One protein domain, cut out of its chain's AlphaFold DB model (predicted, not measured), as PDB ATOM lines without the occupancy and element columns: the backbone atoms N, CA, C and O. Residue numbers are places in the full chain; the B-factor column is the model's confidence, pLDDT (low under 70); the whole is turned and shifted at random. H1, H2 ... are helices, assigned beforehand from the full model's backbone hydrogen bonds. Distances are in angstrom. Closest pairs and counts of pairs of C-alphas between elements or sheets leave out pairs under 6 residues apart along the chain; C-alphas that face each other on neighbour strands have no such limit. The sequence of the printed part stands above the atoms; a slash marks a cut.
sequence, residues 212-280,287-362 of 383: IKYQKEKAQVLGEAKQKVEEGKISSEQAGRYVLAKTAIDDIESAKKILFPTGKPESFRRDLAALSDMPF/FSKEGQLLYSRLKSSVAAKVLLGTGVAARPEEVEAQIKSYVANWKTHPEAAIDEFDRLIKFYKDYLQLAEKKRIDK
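What this domain is: This is residues 212 to 280 and 287 to 362 of the 383 residues of an uncharacterized protein of viral metagenome (UniProt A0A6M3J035). Helices H2, H4 and H6 form an elongated bundle; H1 folds back on H2, H5 packs on H4 and H6, and short H3 caps one end. The printed part, 145 residues with six named helices, H1 to H6, and no named strand, is all helix. It is compact, radius of gyration of the C-alphas 16.1 A, spanning 48 by 29 by 27 A.

Where its parts are: Find C-alpha 212 at (135.422, 133.271, 178.100), where H1, residues 212 to 230, begins. Next come H2, 236 to 259; H3, 270 to 276; H4, 289 to 310; and H5, 316 to 330. H6, 334 to 360, runs 39.8 A to C-alpha 360 at (164.373, 152.628, 186.435).

How they stand to each other: Start at H2: it touches H4, closest C-alphas Ala 248 and Ser 301, 4.7 A. It touches H6 at a shallow tilt of 18 degrees, closest C-alphas Ala 245 and Tyr 348, 5.5 A. Every O i to N i+4 pair is within hydrogen-bond range in H1, H3 and H4; H2 has 18 of 20, H5 9 of 11, H6 21 of 23.

The domain as a whole: Residues 281 to 286 are not printed; C-alphas 280 and 287 are 9.5 A apart. Low pLDDT, under 70, marks 13 residues, among them 358 to 362.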
ATOM      1  N   ILE A 212     135.406 132.871 176.680       58.31
ATOM      2  CA  ILE A 212     135.422 133.271 178.100       58.31
ATOM      3  C   ILE A 212     136.833 133.136 178.683       58.31
ATOM      4  O   ILE A 212     137.288 134.009 179.426       58.31
ATOM      5  N   LYS A 213     137.561 132.075 178.303       64.12
ATOM      6  CA  LYS A 213     138.961 131.880 178.709       64.12
ATOM      7  C   LYS A 213     139.842 133.049 178.252       64.12
ATOM      8  O   LYS A 213     140.557 133.618 179.071       64.12
ATOM      9  N   TYR A 214     139.703 133.463 176.992       66.12
ATOM     10  CA  TYR A 214     140.440 134.600 176.437       66.12
ATOM     11  C   TYR A 214     140.127 135.922 177.155       66.12
ATOM     12  O   TYR A 214     141.032 136.703 177.448       66.12
ATOM     13  N   GLN A 215     138.859 136.183 177.496       68.31
ATOM     14  CA  GLN A 215     138.507 137.396 178.245       68.31
ATOM     15  C   GLN A 215     139.100 137.411 179.657       68.31
ATOM     16  O   GLN A 215     139.563 138.459 180.110       68.31
ATOM     17  N   LYS A 216     139.137 136.256 180.333       74.06
ATOM     18  CA  LYS A 216     139.748 136.128 181.662       74.06
ATOM     19  C   LYS A 216     141.259 136.368 181.612       74.06
ATOM     20  O   LYS A 216     141.767 137.144 182.416       74.06
ATOM     21  N   GLU A 217     141.952 135.767 180.646       74.00
ATOM     22  CA  GLU A 217     143.390 135.979 180.415       74.00
ATOM     23  C   GLU A 217     143.685 137.462 180.140       74.00
ATOM     24  O   GLU A 217     144.543 138.067 180.780       74.00
ATOM     25  N   LYS A 218     142.886 138.110 179.286       77.12
ATOM     26  CA  LYS A 218     143.028 139.545 179.005       77.12
ATOM     27  C   LYS A 218     142.791 140.423 180.239       77.12
ATOM     28  O   LYS A 218     143.512 141.402 180.437       77.12
ATOM     29  N   ALA A 219     141.797 140.102 181.067       77.56
ATOM     30  CA  ALA A 219     141.527 140.827 182.309       77.56
ATOM     31  C   ALA A 219     142.685 140.692 183.311       77.56
ATOM     32  O   ALA A 219     143.056 141.676 183.952       77.56
ATOM     33  N   GLN A 220     143.296 139.509 183.393       85.88
ATOM     34  CA  GLN A 220     144.479 139.273 184.216       85.88
ATOM     35  C   GLN A 220     145.671 140.118 183.744       85.88
ATOM     36  O   GLN A 220     146.260 140.837 184.549       85.88
ATOM     37  N   VAL A 221     145.973 140.121 182.440       85.94
ATOM     38  CA  VAL A 221     147.063 140.936 181.870       85.94
ATOM     39  C   VAL A 221     146.832 142.436 182.104       85.94
ATOM     40  O   VAL A 221     147.774 143.181 182.383       85.94
ATOM     41  N   LEU A 222     145.580 142.899 182.037       82.50
ATOM     42  CA  LEU A 222     145.217 144.279 182.377       82.50
ATOM     43  C   LEU A 222     145.450 144.597 183.860       82.50
ATOM     44  O   LEU A 222     145.920 145.692 184.171       82.50
ATOM     45  N   GLY A 223     145.138 143.662 184.760       83.25
ATOM     46  CA  GLY A 223     145.437 143.782 186.188       83.25
ATOM     47  C   GLY A 223     146.937 143.916 186.448       83.25
ATOM     48  O   GLY A 223     147.361 144.865 187.104       83.25
ATOM     49  N   GLU A 224     147.747 143.043 185.840       88.44
ATOM     50  CA  GLU A 224     149.214 143.109 185.931       88.44
ATOM     51  C   GLU A 224     149.768 144.442 185.414       88.44
ATOM     52  O   GLU A 224     150.667 145.027 186.019       88.44
ATOM     53  N   ALA A 225     149.237 144.949 184.299       83.00
ATOM     54  CA  ALA A 225     149.672 146.224 183.740       83.00
ATOM     55  C   ALA A 225     149.364 147.397 184.683       83.00
ATOM     56  O   ALA A 225     150.221 148.259 184.869       83.00
ATOM     57  N   LYS A 226     148.174 147.422 185.302       85.00
ATOM     58  CA  LYS A 226     147.807 148.439 186.302       85.00
ATOM     59  C   LYS A 226     148.739 148.392 187.506       85.00
ATOM     60  O   LYS A 226     149.324 149.416 187.849       85.00
ATOM     61  N   GLN A 227     148.966 147.200 188.056       87.50
ATOM     62  CA  GLN A 227     149.887 147.009 189.171       87.50
ATOM     63  C   GLN A 227     151.302 147.499 188.820       87.50
ATOM     64  O   GLN A 227     151.918 148.228 189.588       87.50
ATOM     65  N   LYS A 228     151.815 147.194 187.621       86.19
ATOM     66  CA  LYS A 228     153.137 147.682 187.184       86.19
ATOM     67  C   LYS A 228     153.206 149.198 186.982       86.19
ATOM     68  O   LYS A 228     154.293 149.769 187.096       86.19
ATOM     69  N   VAL A 229     152.091 149.854 186.663       85.06
ATOM     70  CA  VAL A 229     152.016 151.323 186.614       85.06
ATOM     71  C   VAL A 229     152.079 151.907 188.025       85.06
ATOM     72  O   VAL A 229     152.852 152.844 188.243       85.06
ATOM     73  N   GLU A 230     151.317 151.333 188.960       85.06
ATOM     74  CA  GLU A 230     151.274 151.719 190.379       85.06
ATOM     75  C   GLU A 230     152.632 151.521 191.067       85.06
ATOM     76  O   GLU A 230     153.119 152.421 191.746       85.06
ATOM     77  N   GLU A 231     153.309 150.403 190.794       85.31
ATOM     78  CA  GLU A 231     154.668 150.100 191.270       85.31
ATOM     79  C   GLU A 231     155.757 150.961 190.608       85.31
ATOM     80  O   GLU A 231     156.942 150.812 190.903       85.31
ATOM     81  N   GLY A 232     155.400 151.832 189.663       81.50
ATOM     82  CA  GLY A 232     156.371 152.692 189.000       81.50
ATOM     83  C   GLY A 232     157.245 151.986 187.955       81.50
ATOM     84  O   GLY A 232     158.137 152.623 187.402       81.50
ATOM     85  N   LYS A 233     156.996 150.707 187.641       83.50
ATOM     86  CA  LYS A 233     157.819 149.899 186.719       83.50
ATOM     87  C   LYS A 233     157.614 150.269 185.252       83.50
ATOM     88  O   LYS A 233     158.563 150.248 184.479       83.50
ATOM     89  N   ILE A 234     156.397 150.650 184.858       85.50
ATOM     90  CA  ILE A 234     156.067 151.094 183.488       85.50
ATOM     91  C   ILE A 234     155.249 152.388 183.528       85.50
ATOM     92  O   ILE A 234     154.530 152.612 184.494       85.50
ATOM     93  N   SER A 235     155.347 153.272 182.529       81.94
ATOM     94  CA  SER A 235     154.500 154.480 182.484       81.94
ATOM     95  C   SER A 235     153.061 154.156 182.060       81.94
ATOM     96  O   SER A 235     152.814 153.139 181.411       81.94
ATOM     97  N   SER A 236     152.112 155.044 182.368       80.31
ATOM     98  CA  SER A 236     150.713 154.924 181.927       80.31
ATOM     99  C   SER A 236     150.589 154.819 180.400       80.31
ATOM    100  O   SER A 236     149.846 153.982 179.897       80.31
ATOM    101  N   GLU A 237     151.386 155.588 179.656       79.12
ATOM    102  CA  GLU A 237     151.470 155.521 178.187       79.12
ATOM    103  C   GLU A 237     151.982 154.162 177.676       79.12
ATOM    104  O   GLU A 237     151.590 153.701 176.604       79.12
ATOM    105  N   GLN A 238     152.857 153.499 178.443       85.19
ATOM    106  CA  GLN A 238     153.397 152.179 178.105       85.19
ATOM    107  C   GLN A 238     152.485 151.034 178.550       85.19
ATOM    108  O   GLN A 238     152.645 149.927 178.044       85.19
ATOM    109  N   ALA A 239     151.505 151.275 179.425       84.25
ATOM    110  CA  ALA A 239     150.606 150.239 179.931       84.25
ATOM    111  C   ALA A 239     149.841 149.533 178.802       84.25
ATOM    112  O   ALA A 239     149.802 148.306 178.750       84.25
ATOM    113  N   GLY A 240     149.312 150.291 177.834       83.88
ATOM    114  CA  GLY A 240     148.635 149.711 176.671       83.88
ATOM    115  C   GLY A 240     149.566 148.852 175.806       83.88
ATOM    116  O   GLY A 240     149.182 147.777 175.350       83.88
ATOM    117  N   ARG A 241     150.819 149.288 175.633       89.38
ATOM    118  CA  ARG A 241     151.842 148.555 174.869       89.38
ATOM    119  C   ARG A 241     152.330 147.307 175.604       89.38
ATOM    120  O   ARG A 241     152.589 146.292 174.967       89.38
ATOM    121  N   TYR A 242     152.407 147.371 176.931       90.44
ATOM    122  CA  TYR A 242     152.717 146.238 177.797       90.44
ATOM    123  C   TYR A 242     151.650 145.146 177.667       90.44
ATOM    124  O   TYR A 242     151.987 143.994 177.396       90.44
ATOM    125  N   VAL A 243     150.368 145.515 177.787       90.69
ATOM    126  CA  VAL A 243     149.242 144.580 177.618       90.69
ATOM    127  C   VAL A 243     149.287 143.948 176.233       90.69
ATOM    128  O   VAL A 243     149.205 142.731 176.113       90.69
ATOM    129  N   LEU A 244     149.487 144.765 175.197       90.62
ATOM    130  CA  LEU A 244     149.579 144.295 173.820       90.62
ATOM    131  C   LEU A 244     150.710 143.271 173.627       90.62
ATOM    132  O   LEU A 244     150.487 142.230 173.015       90.62
ATOM    133  N   ALA A 245     151.905 143.541 174.161       94.62
ATOM    134  CA  ALA A 245     153.044 142.630 174.070       94.62
ATOM    135  C   ALA A 245     152.801 141.314 174.826       94.62
ATOM    136  O   ALA A 245     153.142 140.248 174.321       94.62
ATOM    137  N   LYS A 246     152.178 141.371 176.010       94.69
ATOM    138  CA  LYS A 246     151.814 140.182 176.793       94.69
ATOM    139  C   LYS A 246     150.767 139.322 176.090       94.69
ATOM    140  O   LYS A 246     151.016 138.140 175.890       94.69
ATOM    141  N   THR A 247     149.666 139.920 175.630       92.31
ATOM    142  CA  THR A 247     148.643 139.194 174.861       92.31
ATOM    143  C   THR A 247     149.238 138.565 173.601       92.31
ATOM    144  O   THR A 247     148.918 137.424 173.290       92.31
ATOM    145  N   ALA A 248     150.151 139.257 172.908       94.94
ATOM    146  CA  ALA A 248     150.816 138.701 171.732       94.94
ATOM    147  C   ALA A 248     151.685 137.474 172.063       94.94
ATOM    148  O   ALA A 248     151.681 136.510 171.303       94.94
ATOM    149  N   ILE A 249     152.399 137.466 173.199       96.50
ATOM    150  CA  ILE A 249     153.145 136.278 173.649       96.50
ATOM    151  C   ILE A 249     152.184 135.105 173.881       96.50
ATOM    152  O   ILE A 249     152.433 134.018 173.363       96.50
ATOM    153  N   ASP A 250     151.076 135.324 174.592       94.69
ATOM    154  CA  ASP A 250     150.097 134.270 174.891       94.69
ATOM    155  C   ASP A 250     149.439 133.718 173.614       94.69
ATOM    156  O   ASP A 250     149.214 132.508 173.478       94.69
ATOM    157  N   ASP A 251     149.161 134.595 172.647       93.94
ATOM    158  CA  ASP A 251     148.643 134.231 171.331       93.94
ATOM    159  C   ASP A 251     149.642 133.396 170.534       93.94
ATOM    160  O   ASP A 251     149.254 132.380 169.949       93.94
ATOM    161  N   ILE A 252     150.920 133.771 170.557       95.06
ATOM    162  CA  ILE A 252     151.993 133.013 169.918       95.06
ATOM    163  C   ILE A 252     152.170 131.647 170.581       95.06
ATOM    164  O   ILE A 252     152.230 130.641 169.880       95.06
ATOM    165  N   GLU A 253     152.221 131.571 171.909       95.19
ATOM    166  CA  GLU A 253     152.369 130.292 172.609       95.19
ATOM    167  C   GLU A 253     151.168 129.371 172.367       95.19
ATOM    168  O   GLU A 253     151.327 128.159 172.193       95.19
ATOM    169  N   SER A 254     149.963 129.934 172.299       92.94
ATOM    170  CA  SER A 254     148.752 129.193 171.950       92.94
ATOM    171  C   SER A 254     148.786 128.704 170.500       92.94
ATOM    172  O   SER A 254     148.475 127.541 170.244       92.94
ATOM    173  N   ALA A 255     149.208 129.549 169.556       92.56
ATOM    174  CA  ALA A 255     149.415 129.171 168.159       92.56
ATOM    175  C   ALA A 255     150.469 128.059 168.028       92.56
ATOM    176  O   ALA A 255     150.230 127.062 167.346       92.56
ATOM    177  N   LYS A 256     151.587 128.171 168.759       94.12
ATOM    178  CA  LYS A 256     152.643 127.156 168.826       94.12
ATOM    179  C   LYS A 256     152.099 125.828 169.357       94.12
ATOM    180  O   LYS A 256     152.390 124.802 168.766       94.12
ATOM    181  N   LYS A 257     151.251 125.824 170.394       94.81
ATOM    182  CA  LYS A 257     150.605 124.600 170.921       94.81
ATOM    183  C   LYS A 257     149.615 123.964 169.942       94.81
ATOM    184  O   LYS A 257     149.515 122.744 169.897       94.81
ATOM    185  N   ILE A 258     148.887 124.768 169.163       91.56
ATOM    186  CA  ILE A 258     147.986 124.264 168.112       91.56
ATOM    187  C   ILE A 258     148.799 123.579 167.007       91.56
ATOM    188  O   ILE A 258     148.434 122.500 166.538       91.56
ATOM    189  N   LEU A 259     149.900 124.211 166.600       91.69
ATOM    190  CA  LEU A 259     150.710 123.765 165.474       91.69
ATOM    191  C   LEU A 259     151.700 122.647 165.848       91.69
ATOM    192  O   LEU A 259     152.000 121.801 165.012       91.69
ATOM    193  N   PHE A 260     152.145 122.617 167.107       95.50
ATOM    194  CA  PHE A 260     153.080 121.653 167.696       95.50
ATOM    195  C   PHE A 260     152.548 121.145 169.050       95.50
ATOM    196  O   PHE A 260     153.010 121.591 170.104       95.50
ATOM    197  N   PRO A 261     151.597 120.196 169.072       93.62
ATOM    198  CA  PRO A 261     150.965 119.731 170.310       93.62
ATOM    199  C   PRO A 261     151.940 119.164 171.348       93.62
ATOM    200  O   PRO A 261     151.694 119.276 172.545       93.62
ATOM    201  N   THR A 262     153.060 118.580 170.907       93.50
ATOM    202  CA  THR A 262     154.107 118.060 171.813       93.50
ATOM    203  C   THR A 262     155.244 119.058 172.057       93.50
ATOM    204  O   THR A 262     156.168 118.769 172.812       93.50
ATOM    205  N   GLY A 263     155.209 120.217 171.394       90.50
ATOM    206  CA  GLY A 263     156.274 121.219 171.413       90.50
ATOM    207  C   GLY A 263     157.496 120.886 170.551       90.50
ATOM    208  O   GLY A 263     158.412 121.702 170.494       90.50
ATOM    209  N   LYS A 264     157.522 119.728 169.878       94.12
ATOM    210  CA  LYS A 264     158.633 119.306 169.014       94.12
ATOM    211  C   LYS A 264     158.281 119.351 167.517       94.12
ATOM    212  O   LYS A 264     157.097 119.163 167.194       94.12
ATOM    213  N   PRO A 265     159.269 119.542 166.613       93.50
ATOM    214  CA  PRO A 265     159.058 119.603 165.161       93.50
ATOM    215  C   PRO A 265     158.294 118.406 164.585       93.50
ATOM    216  O   PRO A 265     157.489 118.568 163.671       93.50
ATOM    217  N   GLU A 266     158.473 117.209 165.149       92.81
ATOM    218  CA  GLU A 266     157.845 115.978 164.655       92.81
ATOM    219  C   GLU A 266     156.325 115.969 164.872       92.81
ATOM    220  O   GLU A 266     155.600 115.275 164.165       92.81
ATOM    221  N   SER A 267     155.824 116.765 165.823       93.31
ATOM    222  CA  SER A 267     154.384 116.913 166.076       93.31
ATOM    223  C   SER A 267     153.703 117.971 165.211       93.31
ATOM    224  O   SER A 267     152.560 118.339 165.475       93.31
ATOM    225  N   PHE A 268     154.395 118.483 164.196       94.31
ATOM    226  CA  PHE A 268     153.885 119.557 163.364       94.31
ATOM    227  C   PHE A 268     152.614 119.174 162.605       94.31
ATOM    228  O   PHE A 268     152.599 118.283 161.749       94.31
ATOM    229  N   ARG A 269     151.545 119.921 162.866       91.81
ATOM    230  CA  ARG A 269     150.253 119.779 162.198       91.81
ATOM    231  C   ARG A 269     150.230 120.489 160.849       91.81
ATOM    232  O   ARG A 269     149.721 121.603 160.706       91.81
ATOM    233  N   ARG A 270     150.782 119.810 159.834       88.75
ATOM    234  CA  ARG A 270     150.807 120.274 158.430       88.75
ATOM    235  C   ARG A 270     149.412 120.580 157.884       88.75
ATOM    236  O   ARG A 270     149.258 121.517 157.104       88.75
ATOM    237  N   ASP A 271     148.414 119.807 158.303       86.19
ATOM    238  CA  ASP A 271     147.008 119.980 157.942       86.19
ATOM    239  C   ASP A 271     146.483 121.359 158.370       86.19
ATOM    240  O   ASP A 271     145.926 122.090 157.552       86.19
ATOM    241  N   LEU A 272     146.738 121.770 159.617       86.56
ATOM    242  CA  LEU A 272     146.337 123.093 160.105       86.56
ATOM    243  C   LEU A 272     147.150 124.223 159.486       86.56
ATOM    244  O   LEU A 272     146.582 125.267 159.170       86.56
ATOM    245  N   ALA A 273     148.456 124.016 159.291       84.94
ATOM    246  CA  ALA A 273     149.312 124.991 158.624       84.94
ATOM    247  C   ALA A 273     148.777 125.317 157.221       84.94
ATOM    248  O   ALA A 273     148.628 126.484 156.860       84.94
ATOM    249  N   ALA A 274     148.428 124.286 156.445       81.19
ATOM    250  CA  ALA A 274     147.876 124.444 155.104       81.19
ATOM    251  C   ALA A 274     146.512 125.148 155.113       81.19
ATOM    252  O   ALA A 274     146.279 126.030 154.287       81.19
ATOM    253  N   LEU A 275     145.637 124.803 156.064       77.81
ATOM    254  CA  LEU A 275     144.323 125.437 156.211       77.81
ATOM    255  C   LEU A 275     144.415 126.910 156.631       77.81
ATOM    256  O   LEU A 275     143.541 127.690 156.263       77.81
ATOM    257  N   SER A 276     145.457 127.302 157.367       73.44
ATOM    258  CA  SER A 276     145.650 128.692 157.803       73.44
ATOM    259  C   SER A 276     146.079 129.654 156.687       73.44
ATOM    260  O   SER A 276     145.908 130.856 156.840       73.44
ATOM    261  N   ASP A 277     146.607 129.143 155.570       71.06
ATOM    262  CA  ASP A 277     147.126 129.947 154.447       71.06
ATOM    263  C   ASP A 277     146.119 130.108 153.295       71.06
ATOM    264  O   ASP A 277     146.379 130.801 152.311       71.06
ATOM    265  N   MET A 278     144.966 129.438 153.365       64.81
ATOM    266  CA  MET A 278     143.969 129.552 152.306       64.81
ATOM    267  C   MET A 278     143.279 130.921 152.377       64.81
ATOM    268  O   MET A 278     142.724 131.268 153.424       64.81
ATOM    269  N   PRO A 279     143.259 131.700 151.277       57.94
ATOM    270  CA  PRO A 279     142.517 132.950 151.242       57.94
ATOM    271  C   PRO A 279     141.036 132.679 151.525       57.94
ATOM    272  O   PRO A 279     140.480 131.658 151.117       57.94
ATOM    273  N   PHE A 280     140.385 133.600 152.234       56.62
ATOM    274  CA  PHE A 280     138.954 133.520 152.502       56.62
ATOM    275  C   PHE A 280     138.176 133.686 151.187       56.62
ATOM    276  O   PHE A 280     137.881 134.802 150.763       56.62
ATOM    277  N   PHE A 287     136.898 125.497 157.088       61.88
ATOM    278  CA  PHE A 287     138.094 125.705 157.885       61.88
ATOM    279  C   PHE A 287     137.809 125.148 159.272       61.88
ATOM    280  O   PHE A 287     136.822 125.514 159.917       61.88
ATOM    281  N   SER A 288     138.677 124.256 159.741       74.06
ATOM    282  CA  SER A 288     138.646 123.844 161.136       74.06
ATOM    283  C   SER A 288     138.700 125.101 162.013       74.06
ATOM    284  O   SER A 288     139.467 126.032 161.745       74.06
ATOM    285  N   LYS A 289     137.875 125.149 163.067       80.12
ATOM    286  CA  LYS A 289     137.890 126.262 164.038       80.12
ATOM    287  C   LYS A 289     139.312 126.531 164.551       80.12
ATOM    288  O   LYS A 289     139.674 127.672 164.810       80.12
ATOM    289  N   GLU A 290     140.123 125.480 164.640       82.06
ATOM    290  CA  GLU A 290     141.537 125.527 165.016       82.06
ATOM    291  C   GLU A 290     142.410 126.271 163.998       82.06
ATOM    292  O   GLU A 290     143.214 127.103 164.407       82.06
ATOM    293  N   GLY A 291     142.241 126.035 162.692       83.56
ATOM    294  CA  GLY A 291     142.991 126.741 161.648       83.56
ATOM    295  C   GLY A 291     142.656 128.235 161.596       83.56
ATOM    296  O   GLY A 291     143.553 129.071 161.505       83.56
ATOM    297  N   GLN A 292     141.372 128.584 161.750       82.25
ATOM    298  CA  GLN A 292     140.942 129.986 161.856       82.25
ATOM    299  C   GLN A 292     141.519 130.663 163.105       82.25
ATOM    300  O   GLN A 292     141.999 131.796 163.038       82.25
ATOM    301  N   LEU A 293     141.489 129.966 164.244       84.62
ATOM    302  CA  LEU A 293     142.031 130.471 165.501       84.62
ATOM    303  C   LEU A 293     143.550 130.667 165.416       84.62
ATOM    304  O   LEU A 293     144.049 131.705 165.848       84.62
ATOM    305  N   LEU A 294     144.272 129.709 164.825       88.56
ATOM    306  CA  LEU A 294     145.707 129.801 164.557       88.56
ATOM    307  C   LEU A 294     146.026 131.057 163.737       88.56
ATOM    308  O   LEU A 294     146.833 131.882 164.166       88.56
ATOM    309  N   TYR A 295     145.344 131.231 162.603       87.88
ATOM    310  CA  TYR A 295     145.537 132.388 161.731       87.88
ATOM    311  C   TYR A 295     145.241 133.711 162.451       87.88
ATOM    312  O   TYR A 295     146.030 134.652 162.399       87.88
ATOM    313  N   SER A 296     144.125 133.778 163.181       87.62
ATOM    314  CA  SER A 296     143.709 134.975 163.918       87.62
ATOM    315  C   SER A 296     144.717 135.391 164.995       87.62
ATOM    316  O   SER A 296     145.037 136.581 165.102       87.62
ATOM    317  N   ARG A 297     145.258 134.431 165.755       91.12
ATOM    318  CA  ARG A 297     146.266 134.680 166.799       91.12
ATOM    319  C   ARG A 297     147.582 135.168 166.211       91.12
ATOM    320  O   ARG A 297     148.151 136.153 166.683       91.12
ATOM    321  N   LEU A 298     148.031 134.536 165.130       90.81
ATOM    322  CA  LEU A 298     149.226 134.952 164.401       90.81
ATOM    323  C   LEU A 298     149.084 136.354 163.829       90.81
ATOM    324  O   LEU A 298     149.959 137.192 164.031       90.81
ATOM    325  N   LYS A 299     147.954 136.636 163.181       91.19
ATOM    326  CA  LYS A 299     147.661 137.954 162.623       91.19
ATOM    327  C   LYS A 299     147.652 139.046 163.683       91.19
ATOM    328  O   LYS A 299     148.265 140.093 163.480       91.19
ATOM    329  N   SER A 300     147.005 138.789 164.816       91.44
ATOM    330  CA  SER A 300     146.965 139.726 165.946       91.44
ATOM    331  C   SER A 300     148.363 139.977 166.515       91.44
ATOM    332  O   SER A 300     148.733 141.126 166.757       91.44
ATOM    333  N   SER A 301     149.170 138.922 166.634       94.62
ATOM    334  CA  SER A 301     150.554 139.020 167.099       94.62
ATOM    335  C   SER A 301     151.401 139.833 166.119       94.62
ATOM    336  O   SER A 301     151.935 140.876 166.477       94.62
ATOM    337  N   VAL A 302     151.448 139.469 164.839       94.25
ATOM    338  CA  VAL A 302     152.225 140.208 163.826       94.25
ATOM    339  C   VAL A 302     151.806 141.684 163.748       94.25
ATOM    340  O   VAL A 302     152.666 142.564 163.730       94.25
ATOM    341  N   ALA A 303     150.505 141.985 163.815       92.31
ATOM    342  CA  ALA A 303     150.020 143.363 163.897       92.31
ATOM    343  C   ALA A 303     150.553 144.100 165.141       92.31
ATOM    344  O   ALA A 303     150.997 145.246 165.039       92.31
ATOM    345  N   ALA A 304     150.574 143.435 166.300       93.44
ATOM    346  CA  ALA A 304     151.179 143.973 167.513       93.44
ATOM    347  C   ALA A 304     152.682 144.240 167.345       93.44
ATOM    348  O   ALA A 304     153.163 145.276 167.797       93.44
ATOM    349  N   LYS A 305     153.429 143.356 166.666       95.56
ATOM    350  CA  LYS A 305     154.862 143.564 166.395       95.56
ATOM    351  C   LYS A 305     155.088 144.831 165.581       95.56
ATOM    352  O   LYS A 305     155.932 145.644 165.949       95.56
ATOM    353  N   VAL A 306     154.330 144.999 164.496       93.44
ATOM    354  CA  VAL A 306     154.419 146.181 163.630       93.44
ATOM    355  C   VAL A 306     154.118 147.440 164.435       93.44
ATOM    356  O   VAL A 306     154.939 148.351 164.445       93.44
ATOM    357  N   LEU A 307     153.016 147.459 165.190       90.75
ATOM    358  CA  LEU A 307     152.636 148.608 166.013       90.75
ATOM    359  C   LEU A 307     153.690 148.959 167.071       90.75
ATOM    360  O   LEU A 307     154.001 150.133 167.266       90.75
ATOM    361  N   LEU A 308     154.259 147.967 167.757       91.38
ATOM    362  CA  LEU A 308     155.286 148.206 168.774       91.38
ATOM    363  C   LEU A 308     156.622 148.649 168.167       91.38
ATOM    364  O   LEU A 308     157.306 149.481 168.761       91.38
ATOM    365  N   GLY A 309     156.980 148.115 166.997       90.75
ATOM    366  CA  GLY A 309     158.223 148.440 166.303       90.75
ATOM    367  C   GLY A 309     158.208 149.811 165.630       90.75
ATOM    368  O   GLY A 309     159.209 150.519 165.675       90.75
ATOM    369  N   THR A 310     157.081 150.205 165.027       89.50
ATOM    370  CA  THR A 310     156.970 151.462 164.261       89.50
ATOM    371  C   THR A 310     156.295 152.587 165.040       89.50
ATOM    372  O   THR A 310     156.479 153.757 164.718       89.50
ATOM    373  N   GLY A 311     155.497 152.257 166.059       87.06
ATOM    374  CA  GLY A 311     154.629 153.207 166.751       87.06
ATOM    375  C   GLY A 311     153.360 153.586 165.977       87.06
ATOM    376  O   GLY A 311     152.587 154.398 166.482       87.06
ATOM    377  N   VAL A 312     153.126 153.008 164.793       87.62
ATOM    378  CA  VAL A 312     151.978 153.298 163.918       87.62
ATOM    379  C   VAL A 312     151.094 152.060 163.789       87.62
ATOM    380  O   VAL A 312     151.587 150.933 163.769       87.62
ATOM    381  N   ALA A 313     149.775 152.258 163.707       81.06
ATOM    382  CA  ALA A 313     148.831 151.168 163.472       81.06
ATOM    383  C   ALA A 313     149.207 150.380 162.207       81.06
ATOM    384  O   ALA A 313     149.429 150.963 161.147       81.06
ATOM    385  N   ALA A 314     149.286 149.055 162.338       84.81
ATOM    386  CA  ALA A 314     149.717 148.180 161.259       84.81
ATOM    387  C   ALA A 314     148.692 148.180 160.118       84.81
ATOM    388  O   ALA A 314     147.504 147.928 160.352       84.81
ATOM    389  N   ARG A 315     149.140 148.442 158.886       88.44
ATOM    390  CA  ARG A 315     148.257 148.350 157.719       88.44
ATOM    391  C   ARG A 315     147.934 146.880 157.433       88.44
ATOM    392  O   ARG A 315     148.831 146.041 157.557       88.44
ATOM    393  N   PRO A 316     146.690 146.533 157.052       86.12
ATOM    394  CA  PRO A 316     146.313 145.144 156.797       86.12
ATOM    395  C   PRO A 316     147.243 144.428 155.810       86.12
ATOM    396  O   PRO A 316     147.572 143.266 156.024       86.12
ATOM    397  N   GLU A 317     147.709 145.129 154.778       88.19
ATOM    398  CA  GLU A 317     148.575 144.592 153.727       88.19
ATOM    399  C   GLU A 317     149.991 144.289 154.241       88.19
ATOM    400  O   GLU A 317     150.589 143.290 153.849       88.19
ATOM    401  N   GLU A 318     150.519 145.114 155.150       87.62
ATOM    402  CA  GLU A 318     151.834 144.905 155.774       87.62
ATOM    403  C   GLU A 318     151.812 143.699 156.711       87.62
ATOM    404  O   GLU A 318     152.735 142.884 156.707       87.62
ATOM    405  N   VAL A 319     150.739 143.576 157.495       90.56
ATOM    406  CA  VAL A 319     150.525 142.431 158.384       90.56
ATOM    407  C   VAL A 319     150.427 141.152 157.563       90.56
ATOM    408  O   VAL A 319     151.097 140.174 157.874       90.56
ATOM    409  N   GLU A 320     149.647 141.171 156.484       88.31
ATOM    410  CA  GLU A 320     149.489 140.030 155.586       88.31
ATOM    411  C   GLU A 320     150.816 139.637 154.916       88.31
ATOM    412  O   GLU A 320     151.160 138.457 154.859       88.31
ATOM    413  N   ALA A 321     151.599 140.616 154.450       89.31
ATOM    414  CA  ALA A 321     152.912 140.371 153.858       89.31
ATOM    415  C   ALA A 321     153.888 139.729 154.858       89.31
ATOM    416  O   ALA A 321     154.607 138.795 154.501       89.31
ATOM    417  N   GLN A 322     153.884 140.184 156.116       89.25
ATOM    418  CA  GLN A 322     154.691 139.571 157.172       89.25
ATOM    419  C   GLN A 322     154.198 138.168 157.531       89.25
ATOM    420  O   GLN A 322     155.009 137.263 157.672       89.25
ATOM    421  N   ILE A 323     152.888 137.938 157.639       88.88
ATOM    422  CA  ILE A 323     152.362 136.585 157.884       88.88
ATOM    423  C   ILE A 323     152.790 135.637 156.765       88.88
ATOM    424  O   ILE A 323     153.246 134.535 157.052       88.88
ATOM    425  N   LYS A 324     152.711 136.058 155.500       86.75
ATOM    426  CA  LYS A 324     153.141 135.229 154.367       86.75
ATOM    427  C   LYS A 324     154.617 134.847 154.445       86.75
ATOM    428  O   LYS A 324     154.947 133.706 154.130       86.75
ATOM    429  N   SER A 325     155.496 135.751 154.888       83.94
ATOM    430  CA  SER A 325     156.917 135.414 155.056       83.94
ATOM    431  C   SER A 325     157.153 134.405 156.182       83.94
ATOM    432  O   SER A 325     158.046 133.568 156.066       83.94
ATOM    433  N   TYR A 326     156.320 134.426 157.226       81.25
ATOM    434  CA  TYR A 326     156.309 133.398 158.264       81.25
ATOM    435  C   TYR A 326     155.788 132.055 157.722       81.25
ATOM    436  O   TYR A 326     156.499 131.051 157.748       81.25
ATOM    437  N   VAL A 327     154.576 132.040 157.165       80.56
ATOM    438  CA  VAL A 327     153.842 130.821 156.780       80.56
ATOM    439  C   VAL A 327     154.498 130.062 155.622       80.56
ATOM    440  O   VAL A 327     154.450 128.829 155.602       80.56
ATOM    441  N   ALA A 328     155.148 130.756 154.680       74.38
ATOM    442  CA  ALA A 328     155.798 130.122 153.530       74.38
ATOM    443  C   ALA A 328     156.845 129.071 153.946       74.38
ATOM    444  O   ALA A 328     156.927 128.002 153.339       74.38
ATOM    445  N   ASN A 329     157.593 129.339 155.018       74.94
ATOM    446  CA  ASN A 329     158.645 128.442 155.501       74.94
ATOM    447  C   ASN A 329     158.102 127.297 156.364       74.94
ATOM    448  O   ASN A 329     158.716 126.234 156.445       74.94
ATOM    449  N   TRP A 330     156.929 127.474 156.977       78.56
ATOM    450  CA  TRP A 330     156.373 126.494 157.911       78.56
ATOM    451  C   TRP A 330     155.922 125.208 157.234       78.56
ATOM    452  O   TRP A 330     156.026 124.132 157.814       78.56
ATOM    453  N   LYS A 331     155.429 125.293 155.996       72.44
ATOM    454  CA  LYS A 331     154.907 124.123 155.272       72.44
ATOM    455  C   LYS A 331     155.990 123.095 154.947       72.44
ATOM    456  O   LYS A 331     155.691 121.908 154.832       72.44
ATOM    457  N   THR A 332     157.224 123.556 154.773       75.69
ATOM    458  CA  THR A 332     158.350 122.741 154.309       75.69
ATOM    459  C   THR A 332     159.341 122.421 155.424       75.69
ATOM    460  O   THR A 332     159.908 121.333 155.399       75.69
ATOM    461  N   HIS A 333     159.489 123.300 156.424       88.69
ATOM    462  CA  HIS A 333     160.479 123.166 157.498       88.69
ATOM    463  C   HIS A 333     159.846 123.464 158.873       88.69
ATOM    464  O   HIS A 333     159.798 124.623 159.299       88.69
ATOM    465  N   PRO A 334     159.337 122.441 159.584       90.38
ATOM    466  CA  PRO A 334     158.745 122.598 160.915       90.38
ATOM    467  C   PRO A 334     159.678 123.239 161.952       90.38
ATOM    468  O   PRO A 334     159.226 123.980 162.821       90.38
ATOM    469  N   GLU A 335     160.982 122.999 161.848       92.50
ATOM    470  CA  GLU A 335     162.011 123.595 162.703       92.50
ATOM    471  C   GLU A 335     162.053 125.115 162.517       92.50
ATOM    472  O   GLU A 335     162.008 125.865 163.491       92.50
ATOM    473  N   ALA A 336     162.017 125.578 161.263       89.12
ATOM    474  CA  ALA A 336     161.989 127.003 160.947       89.12
ATOM    475  C   ALA A 336     160.730 127.685 161.505       89.12
ATOM    476  O   ALA A 336     160.767 128.847 161.901       89.12
ATOM    477  N   ALA A 337     159.607 126.966 161.572       89.38
ATOM    478  CA  ALA A 337     158.389 127.482 162.181       89.38
ATOM    479  C   ALA A 337     158.518 127.689 163.694       89.38
ATOM    480  O   ALA A 337     158.092 128.727 164.203       89.38
ATOM    481  N   ILE A 338     159.137 126.743 164.408       92.25
ATOM    482  CA  ILE A 338     159.447 126.904 165.834       92.25
ATOM    483  C   ILE A 338     160.390 128.089 166.047       92.25
ATOM    484  O   ILE A 338     160.101 128.939 166.891       92.25
ATOM    485  N   ASP A 339     161.453 128.187 165.248       92.19
ATOM    486  CA  ASP A 339     162.426 129.275 165.343       92.19
ATOM    487  C   ASP A 339     161.774 130.644 165.135       92.19
ATOM    488  O   ASP A 339     162.071 131.597 165.857       92.19
ATOM    489  N   GLU A 340     160.855 130.765 164.175       91.38
ATOM    490  CA  GLU A 340     160.145 132.021 163.940       91.38
ATOM    491  C   GLU A 340     159.174 132.379 165.071       91.38
ATOM    492  O   GLU A 340     159.085 133.550 165.460       91.38
ATOM    493  N   PHE A 341     158.495 131.392 165.661       93.56
ATOM    494  CA  PHE A 341     157.720 131.618 166.880       93.56
ATOM    495  C   PHE A 341     158.605 132.112 168.026       93.56
ATOM    496  O   PHE A 341     158.257 133.085 168.698       93.56
ATOM    497  N   ASP A 342     159.770 131.500 168.218       94.94
ATOM    498  CA  ASP A 342     160.691 131.866 169.292       94.94
ATOM    499  C   ASP A 342     161.319 133.247 169.057       94.94
ATOM    500  O   ASP A 342     161.464 134.026 170.002       94.94
ATOM    501  N   ARG A 343     161.592 133.622 167.800       93.94
ATOM    502  CA  ARG A 343     162.000 134.985 167.416       93.94
ATOM    503  C   ARG A 343     160.920 136.018 167.724       93.94
ATOM    504  O   ARG A 343     161.242 137.091 168.236       93.94
ATOM    505  N   LEU A 344     159.654 135.715 167.430       94.69
ATOM    506  CA  LEU A 344     158.535 136.594 167.771       94.69
ATOM    507  C   LEU A 344     158.390 136.742 169.289       94.69
ATOM    508  O   LEU A 344     158.352 137.869 169.779       94.69
ATOM    509  N   ILE A 345     158.390 135.640 170.045       96.69
ATOM    510  CA  ILE A 345     158.346 135.671 171.517       96.69
ATOM    511  C   ILE A 345     159.507 136.505 172.066       96.69
ATOM    512  O   ILE A 345     159.300 137.352 172.939       96.69
ATOM    513  N   LYS A 346     160.724 136.288 171.552       97.00
ATOM    514  CA  LYS A 346     161.918 137.028 171.964       97.00
ATOM    515  C   LYS A 346     161.748 138.528 171.739       97.00
ATOM    516  O   LYS A 346     161.986 139.289 172.667       97.00
ATOM    517  N   PHE A 347     161.254 138.947 170.573       96.69
ATOM    518  CA  PHE A 347     160.974 140.358 170.296       96.69
ATOM    519  C   PHE A 347     160.085 141.004 171.374       96.69
ATOM    520  O   PHE A 347     160.415 142.079 171.875       96.69
ATOM    521  N   TYR A 348     158.984 140.357 171.778       97.31
ATOM    522  CA  TYR A 348     158.109 140.919 172.817       97.31
ATOM    523  C   TYR A 348     158.740 140.884 174.204       97.31
ATOM    524  O   TYR A 348     158.558 141.829 174.968       97.31
ATOM    525  N   LYS A 349     159.491 139.832 174.546       96.50
ATOM    526  CA  LYS A 349     160.215 139.771 175.825       96.50
ATOM    527  C   LYS A 349     161.254 140.888 175.922       96.50
ATOM    528  O   LYS A 349     161.279 141.590 176.930       96.50
ATOM    529  N   ASP A 350     162.022 141.111 174.859       95.50
ATOM    530  CA  ASP A 350     163.002 142.195 174.775       95.50
ATOM    531  C   ASP A 350     162.304 143.565 174.868       95.50
ATOM    532  O   ASP A 350     162.750 144.453 175.597       95.50
ATOM    533  N   TYR A 351     161.152 143.729 174.203       93.88
ATOM    534  CA  TYR A 351     160.333 144.940 174.316       93.88
ATOM    535  C   TYR A 351     159.869 145.201 175.757       93.88
ATOM    536  O   TYR A 351     159.998 146.320 176.256       93.88
ATOM    537  N   LEU A 352     159.337 144.179 176.436       92.69
ATOM    538  CA  LEU A 352     158.865 144.285 177.819       92.69
ATOM    539  C   LEU A 352     160.008 144.670 178.768       92.69
ATOM    540  O   LEU A 352     159.839 145.575 179.584       92.69
ATOM    541  N   GLN A 353     161.187 144.065 178.606       91.69
ATOM    542  CA  GLN A 353     162.379 144.416 179.383       91.69
ATOM    543  C   GLN A 353     162.810 145.871 179.155       91.69
ATOM    544  O   GLN A 353     163.123 146.585 180.108       91.69
ATOM    545  N   LEU A 354     162.797 146.346 177.906       88.19
ATOM    546  CA  LEU A 354     163.116 147.738 177.584       88.19
ATOM    547  C   LEU A 354     162.101 148.721 178.179       88.19
ATOM    548  O   LEU A 354     162.492 149.795 178.642       88.19
ATOM    549  N   ALA A 355     160.813 148.373 178.159       84.69
ATOM    550  CA  ALA A 355     159.750 149.195 178.728       84.69
ATOM    551  C   ALA A 355     159.898 149.350 180.250       84.69
ATOM    552  O   ALA A 355     159.673 150.442 180.771       84.69
ATOM    553  N   GLU A 356     160.329 148.291 180.939       83.94
ATOM    554  CA  GLU A 356     160.596 148.299 182.381       83.94
ATOM    555  C   GLU A 356     161.900 149.043 182.720       83.94
ATOM    556  O   GLU A 356     161.932 149.884 183.619       83.94
ATOM    557  N   LYS A 357     162.975 148.817 181.952       80.19
ATOM    558  CA  LYS A 357     164.289 149.432 182.208       80.19
ATOM    559  C   LYS A 357     164.305 150.949 181.988       80.19
ATOM    560  O   LYS A 357     164.861 151.678 182.805       80.19
ATOM    561  N   LYS A 358     163.640 151.452 180.937       65.81
ATOM    562  CA  LYS A 358     163.597 152.895 180.601       65.81
ATOM    563  C   LYS A 358     163.027 153.786 181.713       65.81
ATOM    564  O   LYS A 358     163.170 155.009 181.624       65.81
ATOM    565  N   ARG A 359     162.349 153.215 182.717       58.94
ATOM    566  CA  ARG A 359     161.817 153.964 183.858       58.94
ATOM    567  C   ARG A 359     162.732 153.904 185.080       58.94
ATOM    568  O   ARG A 359     162.905 154.954 185.687       58.94
ATOM    569  N   ILE A 360     163.384 152.766 185.348       57.34
ATOM    570  CA  ILE A 360     164.373 152.628 186.435       57.34
ATOM    571  C   ILE A 360     165.478 153.688 186.286       57.34
ATOM    572  O   ILE A 360     165.750 154.424 187.232       57.34
ATOM    573  N   ASP A 361     165.985 153.876 185.063       56.12
ATOM    574  CA  ASP A 361     167.041 154.855 184.760       56.12
ATOM    575  C   ASP A 361     166.566 156.326 184.867       56.12
ATOM    576  O   ASP A 361     167.372 157.243 184.997       56.12
ATOM    577  N   LYS A 362     165.249 156.589 184.828       53.44
ATOM    578  CA  LYS A 362     164.675 157.935 185.054       53.44
ATOM    579  C   LYS A 362     164.345 158.211 186.523       53.44
ATOM    580  O   LYS A 362     164.126 159.370 186.874       53.44
TER     581      LYS A 362